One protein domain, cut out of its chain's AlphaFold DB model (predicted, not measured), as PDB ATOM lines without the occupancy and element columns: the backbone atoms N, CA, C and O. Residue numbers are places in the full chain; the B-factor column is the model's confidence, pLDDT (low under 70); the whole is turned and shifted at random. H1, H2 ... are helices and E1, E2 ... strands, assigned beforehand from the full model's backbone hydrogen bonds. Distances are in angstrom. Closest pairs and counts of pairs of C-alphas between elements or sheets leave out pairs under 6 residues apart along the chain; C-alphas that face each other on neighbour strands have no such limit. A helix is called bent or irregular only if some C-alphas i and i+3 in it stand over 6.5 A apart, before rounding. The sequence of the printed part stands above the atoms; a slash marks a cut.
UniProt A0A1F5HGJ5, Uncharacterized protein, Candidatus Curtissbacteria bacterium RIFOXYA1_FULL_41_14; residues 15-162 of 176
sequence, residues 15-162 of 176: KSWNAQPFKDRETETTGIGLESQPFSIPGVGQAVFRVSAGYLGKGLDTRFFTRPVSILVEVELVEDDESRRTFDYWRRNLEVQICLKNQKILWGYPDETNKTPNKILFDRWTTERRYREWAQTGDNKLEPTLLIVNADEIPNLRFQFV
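What this domain is: This is residues 15 to 162 of the 176 residues of an uncharacterized protein of Candidatus Curtissbacteria bacterium RIFOXYA1_FULL_41_14 (UniProt A0A1F5HGJ5). One strongly twisted sheet of eleven strands curls into a partly closed barrel, running round through E5, E6, E9, E8, E7, E11 and E1, with E4 and E1 near each other where the ring does not pair. H1 caps one end, the sheet curls round H3, and H2 packs on E8 and E9 with its last residues, 136 and 137, and the following ones to 141 sticking out. The printed part has 148 residues, with eleven named strands and three named helices in the order E1 E2 E3 E4 E5 E6 H1 E7 E8 E9 H2 E10 H3 E11. The neighbour strands are antiparallel, the sheet is branched, and the class is mixed, helices and strands. The whole is compact, with a radius of gyration of the C-alphas of 15.3 A and spans of 47 by 39 by 29 A.

Where its parts are: The longest strand is E5, residues 45 to 55, 33.0 A from C-alpha 45 at (136.667, 229.896, 227.937) to C-alpha 55. E6, residues 68 to 77, is 29.2 A long. E3 is residues 32 to 36, E2 residues 22 to 24 and E4 residues 39 to 41. E9, residues 119 to 125, is 18.8 A long; E8, residues 105 to 110, is 16.6 A and E7, residues 94 to 99, is 16.2 A. E10 is residues 148 to 150. E1, residues 16 to 18, begins at C-alpha 16 (139.520, 217.606, 235.792), and E11, residues 158 to 162, ends at C-alpha 162 (136.185, 219.267, 238.527). H1 is residues 81 to 93, 19.4 A; H2 residues 128 to 137, 14.2 A; H3 residues 151 to 156, 10.2 A. H1 is irregular, with C-alphas 85 and 88 7.5 A apart, and H3 only just, with C-alphas 152 and 155 7.0 A apart.

How they stand to each other: E5 and E6 are a hairpin, with N 50 and O 74 at 2.8 A. Beside E5, E3 and E4 lie on one side and E6 on the other side; N 34 and O 51 are 2.8 A apart, and N 41 and O 45 2.8 A. Beside E6, E5 lies on one side and E9 and E10 on the other side, with N 75 and O 120 at 2.9 A and N 69 and O 149 at 3.0 A, within hydrogen-bond range. E4 E5 E6 and E7 E8 E9 are meanders, each strand the antiparallel neighbour of the one before. N 123 and O 109 of E9 and E8 are 2.9 A apart, N 98 and O 106 of E7 and E8 2.8 A. E11 is the antiparallel neighbour of E7, with N 97 and O 160 at 2.7 A, and E1 is the antiparallel neighbour of E11, with N 17 and O 161 at 2.9 A. E2 is an edge strand beside E3, with N 23 and O 35 at 2.8 A. The closest C-alphas of E1 and E4 are those of Trp 17 and Ile 41, 7.7 A apart. H1 is on the sheet at a height of 8.0 A, over E5 and E7 and only just over E6, with 3 of its C-alphas there; it runs slantwise to the strands, at 49 degrees to E5 on the local plane. Its closest C-alphas to E5 are those of Ser 83 and Gly 45, 4.4 A. H3 is on the opposite face from H1; C-alphas 151 and 69 are the closest of H3 and E6, 6.0 A. H2 is on the sheet at a height of 10.5 A, with Tyr 131 and Trp 125 its closest C-alphas to E9, 6.0 A. Every O i to N i+4 pair is within hydrogen-bond range in H2, 7 of 9 in H1 and 0 of 2 in H3, where 2 of 3 O i to N i+3 pairs are.

The domain as a whole: The C-alphas of Arg 63 and Asp 81 are the two farthest apart, 47.7 A, and the first and last printed C-alphas are 6.1 A apart. The printed part has no cut. The link from E5 to E6, residues 56 to 67, is long, and its C-alphas lie 17 to 24 A from the mean of all C-alphas. Mean pLDDT of the printed part is 73.5, and 42 residues are under 70, among them residues 26 to 31, 55 to 62 and 140 to 146.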
ATOM      1  N   LYS A  15     135.863 215.162 234.094       71.25
ATOM      2  CA  LYS A  15     136.974 215.925 233.537       71.25
ATOM      3  C   LYS A  15     137.523 216.811 234.645       71.25
ATOM      4  O   LYS A  15     136.764 217.406 235.411       71.25
ATOM      5  N   SER A  16     138.846 216.835 234.759       74.31
ATOM      6  CA  SER A  16     139.520 217.606 235.792       74.31
ATOM      7  C   SER A  16     140.737 218.339 235.250       74.31
ATOM      8  O   SER A  16     141.414 217.850 234.342       74.31
ATOM      9  N   TRP A  17     141.004 219.515 235.812       76.56
ATOM     10  CA  TRP A  17     142.047 220.426 235.344       76.56
ATOM     11  C   TRP A  17     142.865 220.947 236.516       76.56
ATOM     12  O   TRP A  17     142.309 221.317 237.546       76.56
ATOM     13  N   ASN A  18     144.187 220.992 236.362       76.69
ATOM     14  CA  ASN A  18     145.086 221.507 237.390       76.69
ATOM     15  C   ASN A  18     145.469 222.953 237.062       76.69
ATOM     16  O   ASN A  18     146.106 223.198 236.039       76.69
ATOM     17  N   ALA A  19     145.129 223.893 237.945       65.38
ATOM     18  CA  ALA A  19     145.601 225.271 237.848       65.38
ATOM     19  C   ALA A  19     147.009 225.347 238.443       65.38
ATOM     20  O   ALA A  19     147.163 225.425 239.653       65.38
ATOM     21  N   GLN A  20     148.055 225.244 237.636       69.75
ATOM     22  CA  GLN A  20     149.429 225.519 238.065       69.75
ATOM     23  C   GLN A  20     150.213 226.046 236.858       69.75
ATOM     24  O   GLN A  20     149.977 225.571 235.744       69.75
ATOM     25  N   PRO A  21     151.168 226.971 237.048       62.34
ATOM     26  CA  PRO A  21     151.642 227.505 238.329       62.34
ATOM     27  C   PRO A  21     150.855 228.733 238.827       62.34
ATOM     28  O   PRO A  21     150.411 229.558 238.026       62.34
ATOM     29  N   PHE A  22     150.743 228.881 240.153       76.12
ATOM     30  CA  PHE A  22     150.363 230.149 240.792       76.12
ATOM     31  C   PHE A  22     151.587 231.050 240.989       76.12
ATOM     32  O   PHE A  22     152.706 230.568 241.167       76.12
ATOM     33  N   LYS A  23     151.370 232.362 240.969       77.69
ATOM     34  CA  LYS A  23     152.375 233.396 241.225       77.69
ATOM     35  C   LYS A  23     151.902 234.314 242.342       77.69
ATOM     36  O   LYS A  23     150.695 234.466 242.535       77.69
ATOM     37  N   ASP A  24     152.853 234.927 243.038       75.56
ATOM     38  CA  ASP A  24     152.553 235.963 244.023       75.56
ATOM     39  C   ASP A  24     151.781 237.097 243.351       75.56
ATOM     40  O   ASP A  24     152.174 237.620 242.305       75.56
ATOM     41  N   ARG A  25     150.654 237.454 243.956       73.62
ATOM     42  CA  ARG A  25     149.851 238.605 243.576       73.62
ATOM     43  C   ARG A  25     150.259 239.757 244.480       73.62
ATOM     44  O   ARG A  25     150.238 239.611 245.700       73.62
ATOM     45  N   GLU A  26     150.593 240.905 243.897       62.81
ATOM     46  CA  GLU A  26     150.746 242.133 244.677       62.81
ATOM     47  C   GLU A  26     149.397 242.456 245.336       62.81
ATOM     48  O   GLU A  26     148.438 242.869 244.686       62.81
ATOM     49  N   THR A  27     149.286 242.174 246.633       56.44
ATOM     50  CA  THR A  27     148.112 242.497 247.445       56.44
ATOM     51  C   THR A  27     148.432 243.679 248.346       56.44
ATOM     52  O   THR A  27     149.387 243.627 249.116       56.44
ATOM     53  N   GLU A  28     147.600 244.721 248.298       50.44
ATOM     54  CA  GLU A  28     147.762 245.950 249.092       50.44
ATOM     55  C   GLU A  28     147.582 245.754 250.615       50.44
ATOM     56  O   GLU A  28     147.813 246.682 251.387       50.44
ATOM     57  N   THR A  29     147.191 244.568 251.096       48.75
ATOM     58  CA  THR A  29     146.929 244.313 252.523       48.75
ATOM     59  C   THR A  29     147.430 242.940 252.981       48.75
ATOM     60  O   THR A  29     147.036 241.930 252.416       48.75
ATOM     61  N   THR A  30     148.317 242.947 253.993       51.03
ATOM     62  CA  THR A  30     148.650 241.963 255.066       51.03
ATOM     63  C   THR A  30     148.505 240.433 254.887       51.03
ATOM     64  O   THR A  30     148.766 239.714 255.849       51.03
ATOM     65  N   GLY A  31     148.143 239.893 253.726       62.59
ATOM     66  CA  GLY A  31     147.885 238.470 253.491       62.59
ATOM     67  C   GLY A  31     148.811 237.828 252.458       62.59
ATOM     68  O   GLY A  31     149.751 238.447 251.966       62.59
ATOM     69  N   ILE A  32     148.532 236.562 252.135       70.75
ATOM     70  CA  ILE A  32     149.145 235.857 250.998       70.75
ATOM     71  C   ILE A  32     148.108 235.820 249.881       70.75
ATOM     72  O   ILE A  32     147.044 235.222 250.048       70.75
ATOM     73  N   GLY A  33     148.408 236.471 248.760       78.00
ATOM     74  CA  GLY A  33     147.625 236.389 247.534       78.00
ATOM     75  C   GLY A  33     148.399 235.626 246.469       78.00
ATOM     76  O   GLY A  33     149.507 236.019 246.122       78.00
ATOM     77  N   LEU A  34     147.809 234.560 245.939       79.06
ATOM     78  CA  LEU A  34     148.333 233.808 244.807       79.06
ATOM     79  C   LEU A  34     147.340 233.849 243.645       79.06
ATOM     80  O   LEU A  34     146.127 233.754 243.845       79.06
ATOM     81  N   GLU A  35     147.858 233.951 242.428       83.81
ATOM     82  CA  GLU A  35     147.067 233.988 241.199       83.81
ATOM     83  C   GLU A  35     147.673 233.076 240.125       83.81
ATOM     84  O   GLU A  35     148.886 233.059 239.917       83.81
ATOM     85  N   SER A  36     146.837 232.289 239.447       78.69
ATOM     86  CA  SER A  36     147.256 231.515 238.280       78.69
ATOM     87  C   SER A  36     147.350 232.410 237.046       78.69
ATOM     88  O   SER A  36     146.651 233.409 236.927       78.69
ATOM     89  N   GLN A  37     148.131 232.003 236.047       78.56
ATOM     90  CA  GLN A  37     147.916 232.559 234.707       78.56
ATOM     91  C   GLN A  37     146.508 232.190 234.202       78.56
ATOM     92  O   GLN A  37     145.976 231.155 234.631       78.56
ATOM     93  N   PRO A  38     145.908 232.996 233.302       80.25
ATOM     94  CA  PRO A  38     144.696 232.592 232.610       80.25
ATOM     95  C   PRO A  38     144.925 231.241 231.940       80.25
ATOM     96  O   PRO A  38     145.910 231.070 231.216       80.25
ATOM     97  N   PHE A  39     144.030 230.286 232.164       76.81
ATOM     98  CA  PHE A  39     144.042 229.048 231.399       76.81
ATOM     99  C   PHE A  39     142.680 228.752 230.804       76.81
ATOM    100  O   PHE A  39     141.636 229.072 231.373       76.81
ATOM    101  N   SER A  40     142.721 228.147 229.622       74.81
ATOM    102  CA  SER A  40     141.530 227.729 228.904       74.81
ATOM    103  C   SER A  40     140.947 226.485 229.553       74.81
ATOM    104  O   SER A  40     141.590 225.434 229.606       74.81
ATOM    105  N   ILE A  41     139.707 226.601 230.006       68.81
ATOM    106  CA  ILE A  41     138.885 225.476 230.418       68.81
ATOM    107  C   ILE A  41     137.998 225.119 229.213       68.81
ATOM    108  O   ILE A  41     137.208 225.957 228.765       68.81
ATOM    109  N   PRO A  42     138.126 223.910 228.636       66.81
ATOM    110  CA  PRO A  42     137.332 223.510 227.478       66.81
ATOM    111  C   PRO A  42     135.826 223.600 227.746       66.81
ATOM    112  O   PRO A  42     135.341 223.031 228.723       66.81
ATOM    113  N   GLY A  43     135.084 224.266 226.854       60.75
ATOM    114  CA  GLY A  43     133.637 224.456 227.005       60.75
ATOM    115  C   GLY A  43     133.254 225.534 228.023       60.75
ATOM    116  O   GLY A  43     132.102 225.563 228.456       60.75
ATOM    117  N   VAL A  44     134.213 226.380 228.413       65.25
ATOM    118  CA  VAL A  44     134.004 227.560 229.263       65.25
ATOM    119  C   VAL A  44     134.597 228.775 228.591       65.25
ATOM    120  O   VAL A  44     133.910 229.745 228.364       65.25
ATOM    121  N   GLY A  45     135.880 228.716 228.261       74.25
ATOM    122  CA  GLY A  45     136.667 229.896 227.937       74.25
ATOM    123  C   GLY A  45     137.822 230.020 228.920       74.25
ATOM    124  O   GLY A  45     138.337 229.009 229.409       74.25
ATOM    125  N   GLN A  46     138.284 231.234 229.185       82.75
ATOM    126  CA  GLN A  46     139.460 231.455 230.019       82.75
ATOM    127  C   GLN A  46     139.077 231.843 231.444       82.75
ATOM    128  O   GLN A  46     138.136 232.598 231.676       82.75
ATOM    129  N   ALA A  47     139.838 231.348 232.417       81.56
ATOM    130  CA  ALA A  47     139.653 231.704 233.815       81.56
ATOM    131  C   ALA A  47     140.987 231.932 234.522       81.56
ATOM    132  O   ALA A  47     142.007 231.316 234.199       81.56
ATOM    133  N   VAL A  48     140.945 232.817 235.509       84.31
ATOM    134  CA  VAL A  48     142.026 233.142 236.431       84.31
ATOM    135  C   VAL A  48     141.631 232.649 237.814       84.31
ATOM    136  O   VAL A  48     140.572 232.988 238.344       84.31
ATOM    137  N   PHE A  49     142.504 231.849 238.410       80.94
ATOM    138  CA  PHE A  49     142.264 231.218 239.695       80.94
ATOM    139  C   PHE A  49     143.033 231.969 240.750       80.94
ATOM    140  O   PHE A  49     144.233 232.210 240.608       80.94
ATOM    141  N   ARG A  50     142.339 232.336 241.818       84.00
ATOM    142  CA  ARG A  50     142.906 233.119 242.902       84.00
ATOM    143  C   ARG A  50     142.749 232.399 244.211       84.00
ATOM    144  O   ARG A  50     141.718 231.800 244.508       84.00
ATOM    145  N   VAL A  51     143.799 232.493 245.000       80.12
ATOM    146  CA  VAL A  51     143.855 231.955 246.345       80.12
ATOM    147  C   VAL A  51     144.302 233.099 247.226       80.12
ATOM    148  O   VAL A  51     145.402 233.622 247.066       80.12
ATOM    149  N   SER A  52     143.437 233.520 248.135       80.25
ATOM    150  CA  SER A  52     143.764 234.528 249.132       80.25
ATOM    151  C   SER A  52     143.775 233.881 250.506       80.25
ATOM    152  O   SER A  52     142.987 232.981 250.795       80.25
ATOM    153  N   ALA A  53     144.702 234.304 251.358       77.94
ATOM    154  CA  ALA A  53     144.770 233.833 252.727       77.94
ATOM    155  C   ALA A  53     144.746 234.989 253.720       77.94
ATOM    156  O   ALA A  53     145.543 235.926 253.623       77.94
ATOM    157  N   GLY A  54     143.828 234.896 254.680       76.12
ATOM    158  CA  GLY A  54     143.636 235.869 255.748       76.12
ATOM    159  C   GLY A  54     144.000 235.296 257.114       76.12
ATOM    160  O   GLY A  54     143.887 234.093 257.361       76.12
ATOM    161  N   TYR A  55     144.430 236.162 258.031       68.69
ATOM    162  CA  TYR A  55     144.627 235.768 259.423       68.69
ATOM    163  C   TYR A  55     143.296 235.422 260.091       68.69
ATOM    164  O   TYR A  55     142.263 236.045 259.848       68.69
ATOM    165  N   LEU A  56     143.341 234.411 260.952       69.19
ATOM    166  CA  LEU A  56     142.167 233.909 261.648       69.19
ATOM    167  C   LEU A  56     141.668 234.880 262.724       69.19
ATOM    168  O   LEU A  56     142.452 235.520 263.425       69.19
ATOM    169  N   GLY A  57     140.344 234.939 262.888       63.84
ATOM    170  CA  GLY A  57     139.711 235.629 264.009       63.84
ATOM    171  C   GLY A  57     140.033 234.972 265.357       63.84
ATOM    172  O   GLY A  57     140.402 233.798 265.434       63.84
ATOM    173  N   LYS A  58     139.876 235.733 266.447       56.28
ATOM    174  CA  LYS A  58     140.050 235.223 267.819       56.28
ATOM    175  C   LYS A  58     139.041 234.097 268.099       56.28
ATOM    176  O   LYS A  58     137.869 234.244 267.774       56.28
ATOM    177  N   GLY A  59     139.481 233.019 268.754       58.94
ATOM    178  CA  GLY A  59     138.605 231.934 269.231       58.94
ATOM    179  C   GLY A  59     138.651 230.626 268.433       58.94
ATOM    180  O   GLY A  59     137.994 229.667 268.825       58.94
ATOM    181  N   LEU A  60     139.442 230.550 267.360       66.88
ATOM    182  CA  LEU A  60     139.708 229.291 266.657       66.88
ATOM    183  C   LEU A  60     140.824 228.508 267.365       66.88
ATOM    184  O   LEU A  60     141.856 229.081 267.717       66.88
ATOM    185  N   ASP A  61     140.635 227.199 267.576       67.38
ATOM    186  CA  ASP A  61     141.692 226.335 268.117       67.38
ATOM    187  C   ASP A  61     142.730 226.041 267.031       67.38
ATOM    188  O   ASP A  61     142.531 225.208 266.147       67.38
ATOM    189  N   THR A  62     143.849 226.756 267.098       69.19
ATOM    190  CA  THR A  62     144.933 226.668 266.119       69.19
ATOM    191  C   THR A  62     146.211 226.088 266.715       69.19
ATOM    192  O   THR A  62     147.284 226.274 266.149       69.19
ATOM    193  N   ARG A  63     146.136 225.401 267.863       75.81
ATOM    194  CA  ARG A  63     147.324 224.938 268.611       75.81
ATOM    195  C   ARG A  63     148.224 223.972 267.831       75.81
ATOM    196  O   ARG A  63     149.385 223.810 268.186       75.81
ATOM    197  N   PHE A  64     147.705 223.361 266.769       74.31
ATOM    198  CA  PHE A  64     148.445 222.470 265.871       74.31
ATOM    199  C   PHE A  64     149.113 223.189 264.684       74.31
ATOM    200  O   PHE A  64     149.713 222.533 263.836       74.31
ATOM    201  N   PHE A  65     149.018 224.519 264.609       74.81
ATOM    202  CA  PHE A  65     149.519 225.334 263.503       74.81
ATOM    203  C   PHE A  65     150.506 226.390 264.007       74.81
ATOM    204  O   PHE A  65     150.315 226.984 265.066       74.81
ATOM    205  N   THR A  66     151.556 226.651 263.231       78.31
ATOM    206  CA  THR A  66     152.603 227.629 263.573       78.31
ATOM    207  C   THR A  66     152.249 229.030 263.083       78.31
ATOM    208  O   THR A  66     152.489 230.009 263.787       78.31
ATOM    209  N   ARG A  67     151.654 229.138 261.889       78.12
ATOM    210  CA  ARG A  67     151.171 230.395 261.290       78.12
ATOM    211  C   ARG A  67     149.839 230.150 260.574       78.12
ATOM    212  O   ARG A  67     149.806 230.126 259.340       78.12
ATOM    213  N   PRO A  68     148.764 229.902 261.336       78.31
ATOM    214  CA  PRO A  68     147.479 229.511 260.782       78.31
ATOM    215  C   PRO A  68     146.820 230.661 260.016       78.31
ATOM    216  O   PRO A  68     146.691 231.774 260.529       78.31
ATOM    217  N   VAL A  69     146.346 230.365 258.810       77.94
ATOM    218  CA  VAL A  69     145.581 231.292 257.966       77.94
ATOM    219  C   VAL A  69     144.372 230.585 257.364       77.94
ATOM    220  O   VAL A  69     144.417 229.379 257.111       77.94
ATOM    221  N   SER A  70     143.282 231.321 257.143       78.62
ATOM    222  CA  SER A  70     142.137 230.833 256.379       78.62
ATOM    223  C   SER A  70     142.357 231.072 254.893       78.62
ATOM    224  O   SER A  70     142.733 232.169 254.506       78.62
ATOM    225  N   ILE A  71     142.081 230.068 254.060       78.56
ATOM    226  CA  ILE A  71     142.172 230.205 252.595       78.56
ATOM    227  C   ILE A  71     140.805 230.457 251.959       78.56
ATOM    228  O   ILE A  71     139.913 229.628 252.101       78.56
ATOM    229  N   LEU A  72     140.665 231.515 251.176       80.38
ATOM    230  CA  LEU A  72     139.570 231.703 250.235       80.38
ATOM    231  C   LEU A  72     140.051 231.354 248.820       80.38
ATOM    232  O   LEU A  72     141.167 231.701 248.432       80.38
ATOM    233  N   VAL A  73     139.213 230.644 248.065       79.69
ATOM    234  CA  VAL A  73     139.466 230.320 246.657       79.69
ATOM    235  C   VAL A  73     138.418 231.013 245.805       79.69
ATOM    236  O   VAL A  73     137.220 230.925 246.081       79.69
ATOM    237  N   GLU A  74     138.885 231.688 244.765       83.56
ATOM    238  CA  GLU A  74     138.062 232.432 243.826       83.56
ATOM    239  C   GLU A  74     138.432 232.034 242.401       83.56
ATOM    240  O   GLU A  74     139.596 231.777 242.081       83.56
ATOM    241  N   VAL A  75     137.437 232.027 241.527       81.38
ATOM    242  CA  VAL A  75     137.620 231.863 240.088       81.38
ATOM    243  C   VAL A  75     137.008 233.070 239.417       81.38
ATOM    244  O   VAL A  75     135.816 233.321 239.570       81.38
ATOM    245  N   GLU A  76     137.819 233.830 238.693       84.62
ATOM    246  CA  GLU A  76     137.338 234.905 237.834       84.62
ATOM    247  C   GLU A  76     137.421 234.446 236.386       84.62
ATOM    248  O   GLU A  76     138.487 234.054 235.911       84.62
ATOM    249  N   LEU A  77     136.297 234.485 235.683       79.19
ATOM    250  CA  LEU A  77     136.300 234.258 234.249       79.19
ATOM    251  C   LEU A  77     136.838 235.494 233.528       79.19
ATOM    252  O   LEU A  77     136.510 236.627 233.881       79.19
ATOM    253  N   VAL A  78     137.640 235.266 232.491       82.25
ATOM    254  CA  VAL A  78     138.073 236.319 231.574       82.25
ATOM    255  C   VAL A  78     136.846 236.839 230.827       82.25
ATOM    256  O   VAL A  78     135.950 236.082 230.463       82.25
ATOM    257  N   GLU A  79     136.781 238.150 230.610       75.31
ATOM    258  CA  GLU A  79     135.639 238.788 229.955       75.31
ATOM    259  C   GLU A  79     135.641 238.609 228.428       75.31
ATOM    260  O   GLU A  79     135.677 239.579 227.673       75.31
ATOM    261  N   ASP A  80     135.579 237.361 227.971       81.12
ATOM    262  CA  ASP A  80     135.353 237.003 226.573       81.12
ATOM    263  C   ASP A  80     133.944 236.411 226.355       81.12
ATOM    264  O   ASP A  80     133.220 236.061 227.294       81.12
ATOM    265  N   ASP A  81     133.512 236.357 225.092       79.00
ATOM    266  CA  ASP A  81     132.159 235.920 224.727       79.00
ATOM    267  C   ASP A  81     131.896 234.436 225.029       79.00
ATOM    268  O   ASP A  81     130.745 234.057 225.257       79.00
ATOM    269  N   GLU A  82     132.933 233.594 225.016       77.88
ATOM    270  CA  GLU A  82     132.818 232.168 225.333       77.88
ATOM    271  C   GLU A  82     132.549 232.003 226.834       77.88
ATOM    272  O   GLU A  82     131.503 231.476 227.221       77.88
ATOM    273  N   SER A  83     133.407 232.617 227.652       75.12
ATOM    274  CA  SER A  83     133.384 232.637 229.117       75.12
ATOM    275  C   SER A  83     132.064 233.155 229.670       75.12
ATOM    276  O   SER A  83     131.486 232.573 230.593       75.12
ATOM    277  N   ARG A  84     131.524 234.222 229.071       74.50
ATOM    278  CA  ARG A  84     130.229 234.789 229.470       74.50
ATOM    279  C   ARG A  84     129.061 233.838 229.214       74.50
ATOM    280  O   ARG A  84     128.144 233.777 230.029       74.50
ATOM    281  N   ARG A  85     129.070 233.084 228.108       79.94
ATOM    282  CA  ARG A  85     127.969 232.163 227.753       79.94
ATOM    283  C   ARG A  85     127.903 230.941 228.661       79.94
ATOM    284  O   ARG A  85     126.832 230.367 228.839       79.94
ATOM    285  N   THR A  86     129.033 230.538 229.216       77.81
ATOM    286  CA  THR A  86     129.175 229.299 229.989       77.81
ATOM    287  C   THR A  86     129.242 229.549 231.492       77.81
ATOM    288  O   THR A  86     129.203 228.594 232.264       77.81
ATOM    289  N   PHE A  87     129.324 230.807 231.934       78.25
ATOM    290  CA  PHE A  87     129.479 231.175 233.344       78.25
ATOM    291  C   PHE A  87     128.434 230.522 234.255       78.25
ATOM    292  O   PHE A  87     128.793 229.900 235.252       78.25
ATOM    293  N   ASP A  88     127.153 230.582 233.882       79.19
ATOM    294  CA  ASP A  88     126.063 230.012 234.685       79.19
ATOM    295  C   ASP A  88     126.140 228.486 234.801       79.19
ATOM    296  O   ASP A  88     125.767 227.923 235.832       79.19
ATOM    297  N   TYR A  89     126.633 227.807 233.761       78.88
ATOM    298  CA  TYR A  89     126.850 226.365 233.806       78.88
ATOM    299  C   TYR A  89     127.908 226.025 234.854       78.88
ATOM    300  O   TYR A  89     127.686 225.172 235.711       78.88
ATOM    301  N   TRP A  90     129.048 226.710 234.823       74.62
ATOM    302  CA  TRP A  90     130.158 226.422 235.732       74.62
ATOM    303  C   TRP A  90     129.868 226.878 237.147       74.62
ATOM    304  O   TRP A  90     130.168 226.160 238.089       74.62
ATOM    305  N   ARG A  91     129.161 227.990 237.319       78.12
ATOM    306  CA  ARG A  91     128.675 228.412 238.631       78.12
ATOM    307  C   ARG A  91     127.837 227.339 239.338       78.12
ATOM    308  O   ARG A  91     127.757 227.364 240.557       78.12
ATOM    309  N   ARG A  92     127.222 226.407 238.605       77.00
ATOM    310  CA  ARG A  92     126.430 225.303 239.175       77.00
ATOM    311  C   ARG A  92     127.184 223.980 239.277       77.00
ATOM    312  O   ARG A  92     126.841 223.173 240.131       77.00
ATOM    313  N   ASN A  93     128.156 223.743 238.397       77.00
ATOM    314  CA  ASN A  93     128.772 222.419 238.219       77.00
ATOM    315  C   ASN A  93     130.282 222.389 238.486       77.00
ATOM    316  O   ASN A  93     130.885 221.319 238.484       77.00
ATOM    317  N   LEU A  94     130.920 223.543 238.678       79.06
ATOM    318  CA  LEU A  94     132.344 223.609 238.964       79.06
ATOM    319  C   LEU A  94     132.587 223.305 240.431       79.06
ATOM    320  O   LEU A  94     132.021 223.956 241.298       79.06
ATOM    321  N   GLU A  95     133.496 222.386 240.704       80.44
ATOM    322  CA  GLU A  95     133.968 222.078 242.047       80.44
ATOM    323  C   GLU A  95     135.481 222.273 242.119       80.44
ATOM    324  O   GLU A  95     136.196 222.127 241.122       80.44
ATOM    325  N   VAL A  96     135.987 222.580 243.311       78.94
ATOM    326  CA  VAL A  96     137.428 222.705 243.562       78.94
ATOM    327  C   VAL A  96     137.866 221.650 244.549       78.94
ATOM    328  O   VAL A  96     137.429 221.632 245.691       78.94
ATOM    329  N   GLN A  97     138.803 220.812 244.145       80.81
ATOM    330  CA  GLN A  97     139.561 219.969 245.049       80.81
ATOM    331  C   GLN A  97     140.864 220.667 245.429       80.81
ATOM    332  O   GLN A  97     141.685 221.001 244.572       80.81
ATOM    333  N   ILE A  98     141.064 220.865 246.729       78.25
ATOM    334  CA  ILE A  98     142.306 221.380 247.303       78.25
ATOM    335  C   ILE A  98     143.035 220.204 247.946       78.25
ATOM    336  O   ILE A  98     142.586 219.653 248.953       78.25
ATOM    337  N   CYS A  99     144.166 219.820 247.363       76.81
ATOM    338  CA  CYS A  99     144.985 218.718 247.855       76.81
ATOM    339  C   CYS A  99     146.064 219.250 248.802       76.81
ATOM    340  O   CYS A  99     146.982 219.961 248.383       76.81
ATOM    341  N   LEU A 100     145.957 218.877 250.078       71.38
ATOM    342  CA  LEU A 100     146.943 219.187 251.109       71.38
ATOM    343  C   LEU A 100     148.116 218.192 251.073       71.38
ATOM    344  O   LEU A 100     147.994 217.061 250.597       71.38
ATOM    345  N   LYS A 101     149.260 218.584 251.648       67.75
ATOM    346  CA  LYS A 101     150.490 217.768 251.689       67.75
ATOM    347  C   LYS A 101     150.301 216.401 252.366       67.75
ATOM    348  O   LYS A 101     150.957 215.436 251.990       67.75
ATOM    349  N   ASN A 102     149.387 216.301 253.330       66.44
ATOM    350  CA  ASN A 102     149.035 215.055 254.022       66.44
ATOM    351  C   ASN A 102     148.019 214.183 253.257       66.44
ATOM    352  O   ASN A 102     147.373 213.337 253.869       66.44
ATOM    353  N   GLN A 103     147.846 214.408 251.948       62.06
ATOM    354  CA  GLN A 103     146.892 213.710 251.073       62.06
ATOM    355  C   GLN A 103     145.414 213.910 251.437       62.06
ATOM    356  O   GLN A 103     144.537 213.278 250.848       62.06
ATOM    357  N   LYS A 104     145.104 214.814 252.370       68.94
ATOM    358  CA  LYS A 104     143.724 215.213 252.627       68.94
ATOM    359  C   LYS A 104     143.236 216.080 251.466       68.94
ATOM    360  O   LYS A 104     143.872 217.078 251.127       68.94
ATOM    361  N   ILE A 105     142.100 215.697 250.891       70.56
ATOM    362  CA  ILE A 105     141.403 216.462 249.855       70.56
ATOM    363  C   ILE A 105     140.269 217.230 250.517       70.56
ATOM    364  O   ILE A 105     139.527 216.684 251.339       70.56
ATOM    365  N   LEU A 106     140.149 218.503 250.169       70.19
ATOM    366  CA  LEU A 106     139.032 219.348 250.564       70.19
ATOM    367  C   LEU A 106     138.256 219.761 249.333       70.19
ATOM    368  O   LEU A 106     138.855 220.017 248.293       70.19
ATOM    369  N   TRP A 107     136.942 219.847 249.487       74.31
ATOM    370  CA  TRP A 107     136.042 220.213 248.409       74.31
ATOM    371  C   TRP A 107     135.521 221.630 248.623       74.31
ATOM    372  O   TRP A 107     135.029 221.976 249.698       74.31
ATOM    373  N   GLY A 108     135.669 222.452 247.597       76.06
ATOM    374  CA  GLY A 108     135.055 223.757 247.462       76.06
ATOM    375  C   GLY A 108     133.883 223.661 246.499       76.06
ATOM    376  O   GLY A 108     134.040 223.111 245.407       76.06
ATOM    377  N   TYR A 109     132.743 224.219 246.894       76.19
ATOM    378  CA  TYR A 109     131.551 224.340 246.055       76.19
ATOM    379  C   TYR A 109     131.240 225.820 245.824       76.19
ATOM    380  O   TYR A 109     131.541 226.628 246.704       76.19
ATOM    381  N   PRO A 110     130.673 226.189 244.666       75.88
ATOM    382  CA  PRO A 110     130.295 227.562 244.376       75.88
ATOM    383  C   PRO A 110     129.368 228.121 245.459       75.88
ATOM    384  O   PRO A 110     128.359 227.510 245.794       75.88
ATOM    385  N   ASP A 111     129.698 229.295 245.989       76.00
ATOM    386  CA  ASP A 111     128.816 230.047 246.876       76.00
ATOM    387  C   ASP A 111     127.634 230.584 246.053       76.00
ATOM    388  O   ASP A 111     127.756 231.518 245.249       76.00
ATOM    389  N   GLU A 112     126.462 229.982 246.250       68.50
ATOM    390  CA  GLU A 112     125.238 230.373 245.551       68.50
ATOM    391  C   GLU A 112     124.762 231.782 245.943       68.50
ATOM    392  O   GLU A 112     124.094 232.456 245.147       68.50
ATOM    393  N   THR A 113     125.147 232.264 247.129       68.69
ATOM    394  CA  THR A 113     124.803 233.596 247.634       68.69
ATOM    395  C   THR A 113     125.652 234.695 246.992       68.69
ATOM    396  O   THR A 113     125.173 235.823 246.823       68.69
ATOM    397  N   ASN A 114     126.870 234.377 246.535       69.31
ATOM    398  CA  ASN A 114     127.736 235.337 245.862       69.31
ATOM    399  C   ASN A 114     127.244 235.642 244.444       69.31
ATOM    400  O   ASN A 114     127.422 234.854 243.521       69.31
ATOM    401  N   LYS A 115     126.650 236.815 244.216       68.81
ATOM    402  CA  LYS A 115     126.147 237.229 242.889       68.81
ATOM    403  C   LYS A 115     127.130 238.087 242.090       68.81
ATOM    404  O   LYS A 115     126.697 238.834 241.215       68.81
ATOM    405  N   THR A 116     128.426 238.005 242.380       76.12
ATOM    406  CA  THR A 116     129.413 238.843 241.693       76.12
ATOM    407  C   THR A 116     129.490 238.444 240.217       76.12
ATOM    408  O   THR A 116     129.694 237.265 239.916       76.12
ATOM    409  N   PRO A 117     129.307 239.387 239.276       67.44
ATOM    410  CA  PRO A 117     129.432 239.078 237.859       67.44
ATOM    411  C   PRO A 117     130.858 238.597 237.559       67.44
ATOM    412  O   PRO A 117     131.825 239.162 238.068       67.44
ATOM    413  N   ASN A 118     130.970 237.534 236.762       72.81
ATOM    414  CA  ASN A 118     132.225 236.916 236.312       72.81
ATOM    415  C   ASN A 118     133.098 236.285 237.410       72.81
ATOM    416  O   ASN A 118     134.205 235.843 237.110       72.81
ATOM    417  N   LYS A 119     132.621 236.185 238.658       80.94
ATOM    418  CA  LYS A 119     133.358 235.534 239.751       80.94
ATOM    419  C   LYS A 119     132.559 234.416 240.399       80.94
ATOM    420  O   LYS A 119     131.370 234.557 240.664       80.94
ATOM    421  N   ILE A 120     133.248 233.325 240.700       75.19
ATOM    422  CA  ILE A 120     132.743 232.221 241.507       75.19
ATOM    423  C   ILE A 120     133.604 232.173 242.765       75.19
ATOM    424  O   ILE A 120     134.810 231.925 242.691       75.19
ATOM    425  N   LEU A 121     132.992 232.448 243.915       78.25
ATOM    426  CA  LEU A 121     133.608 232.168 245.208       78.25
ATOM    427  C   LEU A 121     133.309 230.728 245.591       78.25
ATOM    428  O   LEU A 121     132.228 230.231 245.287       78.25
ATOM    429  N   PHE A 122     134.255 230.072 246.253       75.00
ATOM    430  CA  PHE A 122     134.069 228.705 246.717       75.00
ATOM    431  C   PHE A 122     133.965 228.652 248.236       75.00
ATOM    432  O   PHE A 122     134.942 228.908 248.948       75.00
ATOM    433  N   ASP A 123     132.797 228.236 248.719       70.31
ATOM    434  CA  ASP A 123     132.626 227.809 250.098       70.31
ATOM    435  C   ASP A 123     133.258 226.435 250.286       70.31
ATOM    436  O   ASP A 123     133.199 225.563 249.419       70.31
ATOM    437  N   ARG A 124     133.902 226.225 251.434       70.69
ATOM    438  CA  ARG A 124     134.661 225.002 251.709       70.69
ATOM    439  C   ARG A 124     133.827 224.046 252.540       70.69
ATOM    440  O   ARG A 124     133.454 224.349 253.672       70.69
ATOM    441  N   TRP A 125     133.616 222.849 252.015       63.75
ATOM    442  CA  TRP A 125     132.780 221.830 252.629       63.75
ATOM    443  C   TRP A 125     133.597 220.572 252.899       63.75
ATOM    444  O   TRP A 125     134.405 220.125 252.085       63.75
ATOM    445  N   THR A 126     133.394 219.968 254.070       59.06
ATOM    446  CA  THR A 126     134.087 218.719 254.428       59.06
ATOM    447  C   THR A 126     133.670 217.548 253.543       59.06
ATOM    448  O   THR A 126     134.454 216.619 253.373       59.06
ATOM    449  N   THR A 127     132.454 217.586 252.985       64.44
ATOM    450  CA  THR A 127     131.912 216.581 252.059       64.44
ATOM    451  C   THR A 127     130.860 217.206 251.142       64.44
ATOM    452  O   THR A 127     130.151 218.119 251.567       64.44
ATOM    453  N   GLU A 128     130.687 216.636 249.948       66.44
ATOM    454  CA  GLU A 128     129.573 216.921 249.024       66.44
ATOM    455  C   GLU A 128     128.207 216.800 249.705       66.44
ATOM    456  O   GLU A 128     127.333 217.649 249.548       66.44
ATOM    457  N   ARG A 129     128.040 215.762 250.534       70.44
ATOM    458  CA  ARG A 129     126.793 215.497 251.255       70.44
ATOM    459  C   ARG A 129     126.381 216.675 252.138       70.44
ATOM    460  O   ARG A 129     125.217 217.044 252.117       70.44
ATOM    461  N   ARG A 130     127.322 217.267 252.884       69.25
ATOM    462  CA  ARG A 130     127.031 218.417 253.757       69.25
ATOM    463  C   ARG A 130     126.704 219.683 252.975       69.25
ATOM    464  O   ARG A 130     125.809 220.406 253.391       69.25
ATOM    465  N   TYR A 131     127.390 219.913 251.855       71.25
ATOM    466  CA  TYR A 131     127.051 221.019 250.958       71.25
ATOM    467  C   TYR A 131     125.618 220.881 250.447       71.25
ATOM    468  O   TYR A 131     124.821 221.798 250.597       71.25
ATOM    469  N   ARG A 132     125.261 219.704 249.917       72.25
ATOM    470  CA  ARG A 132     123.904 219.439 249.418       72.25
ATOM    471  C   ARG A 132     122.849 219.549 250.514       72.25
ATOM    472  O   ARG A 132     121.776 220.086 250.266       72.25
ATOM    473  N   GLU A 133     123.152 219.062 251.715       76.94
ATOM    474  CA  GLU A 133     122.262 219.165 252.873       76.94
ATOM    475  C   GLU A 133     122.020 220.632 253.256       76.94
ATOM    476  O   GLU A 133     120.872 221.031 253.440       76.94
ATOM    477  N   TRP A 134     123.061 221.469 253.280       79.62
ATOM    478  CA  TRP A 134     122.906 222.911 253.481       79.62
ATOM    479  C   TRP A 134     122.155 223.587 252.332       79.62
ATOM    480  O   TRP A 134     121.217 224.329 252.595       79.62
ATOM    481  N   ALA A 135     122.490 223.297 251.074       71.25
ATOM    482  CA  ALA A 135     121.828 223.897 249.914       71.25
ATOM    483  C   ALA A 135     120.316 223.594 249.888       71.25
ATOM    484  O   ALA A 135     119.516 224.410 249.439       71.25
ATOM    485  N   GLN A 136     119.909 222.433 250.412       75.06
ATOM    486  CA  GLN A 136     118.501 222.049 250.537       75.06
ATOM    487  C   GLN A 136     117.799 222.665 251.754       75.06
ATOM    488  O   GLN A 136     116.606 222.957 251.682       75.06
ATOM    489  N   THR A 137     118.499 222.816 252.881       79.00
ATOM    490  CA  THR A 137     117.877 223.154 254.178       79.00
ATOM    491  C   THR A 137     118.096 224.594 254.628       79.00
ATOM    492  O   THR A 137     117.323 225.102 255.437       79.00
ATOM    493  N   GLY A 138     119.150 225.250 254.143       71.25
ATOM    494  CA  GLY A 138     119.629 226.535 254.642       71.25
ATOM    495  C   GLY A 138     120.091 226.505 256.105       71.25
ATOM    496  O   GLY A 138     120.137 227.559 256.735       71.25
ATOM    497  N   ASP A 139     120.382 225.331 256.688       77.00
ATOM    498  CA  ASP A 139     120.753 225.230 258.105       77.00
ATOM    499  C   ASP A 139     122.182 225.739 258.350       77.00
ATOM    500  O   ASP A 139     123.169 225.086 258.007       77.00
ATOM    501  N   ASN A 140     122.300 226.885 259.022       64.94
ATOM    502  CA  ASN A 140     123.580 227.492 259.405       64.94
ATOM    503  C   ASN A 140     124.426 226.595 260.333       64.94
ATOM    504  O   ASN A 140     125.624 226.797 260.478       64.94
ATOM    505  N   LYS A 141     123.865 225.544 260.944       69.50
ATOM    506  CA  LYS A 141     124.670 224.563 261.700       69.50
ATOM    507  C   LYS A 141     125.523 223.664 260.804       69.50
ATOM    508  O   LYS A 141     126.427 222.991 261.304       69.50
ATOM    509  N   LEU A 142     125.241 223.640 259.503       65.88
ATOM    510  CA  LEU A 142     126.022 222.929 258.495       65.88
ATOM    511  C   LEU A 142     127.144 223.794 257.908       65.88
ATOM    512  O   LEU A 142     127.787 223.341 256.972       65.88
ATOM    513  N   GLU A 143     127.395 224.983 258.468       62.53
ATOM    514  CA  GLU A 143     128.301 226.015 257.953       62.53
ATOM    515  C   GLU A 143     129.618 225.494 257.325       62.53
ATOM    516  O   GLU A 143     130.241 224.547 257.838       62.53
ATOM    517  N   PRO A 144     130.084 226.150 256.239       62.00
ATOM    518  CA  PRO A 144     131.368 225.860 255.616       62.00
ATOM    519  C   PRO A 144     132.489 225.803 256.654       62.00
ATOM    520  O   PRO A 144     132.620 226.656 257.532       62.00
ATOM    521  N   THR A 145     133.353 224.797 256.551       64.75
ATOM    522  CA  THR A 145     134.480 224.676 257.477       64.75
ATOM    523  C   THR A 145     135.609 225.600 257.032       64.75
ATOM    524  O   THR A 145     136.042 225.564 255.879       64.75
ATOM    525  N   LEU A 146     136.148 226.397 257.956       65.94
ATOM    526  CA  LEU A 146     137.383 227.144 257.722       65.94
ATOM    527  C   LEU A 146     138.530 226.164 257.425       65.94
ATOM    528  O   LEU A 146     138.971 225.423 258.302       65.94
ATOM    529  N   LEU A 147     139.044 226.174 256.192       70.25
ATOM    530  CA  LEU A 147     140.341 225.583 255.881       70.25
ATOM    531  C   LEU A 147     141.425 226.445 256.515       70.25
ATOM    532  O   LEU A 147     141.673 227.564 256.064       70.25
ATOM    533  N   ILE A 148     142.041 225.884 257.549       74.38
ATOM    534  CA  ILE A 148     143.209 226.424 258.230       74.38
ATOM    535  C   ILE A 148     144.428 225.643 257.741       74.38
ATOM    536  O   ILE A 148     144.464 224.417 257.863       74.38
ATOM    537  N   VAL A 149     145.414 226.347 257.193       77.75
ATOM    538  CA  VAL A 149     146.733 225.790 256.848       77.75
ATOM    539  C   VAL A 149     147.830 226.671 257.428       77.75
ATOM    540  O   VAL A 149     147.562 227.803 257.842       77.75
ATOM    541  N   ASN A 150     149.070 226.186 257.424       78.94
ATOM    542  CA  ASN A 150     150.203 227.071 257.662       78.94
ATOM    543  C   ASN A 150     150.465 227.926 256.418       78.94
ATOM    544  O   ASN A 150     150.466 227.430 255.293       78.94
ATOM    545  N   ALA A 151     150.713 229.217 256.620       78.88
ATOM    546  CA  ALA A 151     150.964 230.178 255.547       78.88
ATOM    547  C   ALA A 151     152.063 229.743 254.545       78.88
ATOM    548  O   ALA A 151     151.966 230.005 253.352       78.88
ATOM    549  N   ASP A 152     153.096 229.040 255.012       79.19
ATOM    550  CA  ASP A 152     154.196 228.487 254.202       79.19
ATOM    551  C   ASP A 152     153.798 227.284 253.329       79.19
ATOM    552  O   ASP A 152     154.512 226.935 252.389       79.19
ATOM    553  N   GLU A 153     152.648 226.662 253.588       78.31
ATOM    554  CA  GLU A 153     152.143 225.551 252.781       78.31
ATOM    555  C   GLU A 153     151.361 226.026 251.555       78.31
ATOM    556  O   GLU A 153     151.223 225.258 250.603       78.31
ATOM    557  N   ILE A 154     150.889 227.280 251.539       77.94
ATOM    558  CA  ILE A 154     150.003 227.811 250.491       77.94
ATOM    559  C   ILE A 154     150.605 227.676 249.082       77.94
ATOM    560  O   ILE A 154     149.907 227.142 248.217       77.94
ATOM    561  N   PRO A 155     151.878 228.046 248.820       75.25
ATOM    562  CA  PRO A 155     152.463 227.901 247.482       75.25
ATOM    563  C   PRO A 155     152.544 226.449 246.986       75.25
ATOM    564  O   PRO A 155     152.705 226.208 245.794       75.25
ATOM    565  N   ASN A 156     152.439 225.471 247.891       75.50
ATOM    566  CA  ASN A 156     152.528 224.046 247.577       75.50
ATOM    567  C   ASN A 156     151.156 223.375 247.407       75.50
ATOM    568  O   ASN A 156     151.093 222.174 247.122       75.50
ATOM    569  N   LEU A 157     150.062 224.113 247.607       77.56
ATOM    570  CA  LEU A 157     148.718 223.581 247.440       77.56
ATOM    571  C   LEU A 157     148.432 223.300 245.969       77.56
ATOM    572  O   LEU A 157     148.744 224.095 245.083       77.56
ATOM    573  N   ARG A 158     147.810 222.148 245.712       78.69
ATOM    574  CA  ARG A 158     147.349 221.779 244.374       78.69
ATOM    575  C   ARG A 158     145.847 221.959 244.302       78.69
ATOM    576  O   ARG A 158     145.128 221.477 245.175       78.69
ATOM    577  N   PHE A 159     145.414 222.623 243.242       78.12
ATOM    578  CA  PHE A 159     144.017 222.905 242.971       78.12
ATOM    579  C   PHE A 159     143.623 222.146 241.718       78.12
ATOM    580  O   PHE A 159     144.212 222.347 240.651       78.12
ATOM    581  N   GLN A 160     142.651 221.262 241.879       79.81
ATOM    582  CA  GLN A 160     142.058 220.503 240.798       79.81
ATOM    583  C   GLN A 160     140.603 220.929 240.659       79.81
ATOM    584  O   GLN A 160     139.821 220.836 241.597       79.81
ATOM    585  N   PHE A 161     140.247 221.408 239.481       77.69
ATOM    586  CA  PHE A 161     138.907 221.863 239.144       77.69
ATOM    587  C   PHE A 161     138.173 220.714 238.488       77.69
ATOM    588  O   PHE A 161     138.747 220.054 237.622       77.69
ATOM    589  N   VAL A 162     136.954 220.441 238.932       77.12
ATOM    590  CA  VAL A 162     136.185 219.267 238.527       77.12
ATOM    591  C   VAL A 162     134.842 219.714 237.980       77.12
ATOM    592  O   VAL A 162     134.159 220.522 238.602       77.12
TER     593      VAL A 162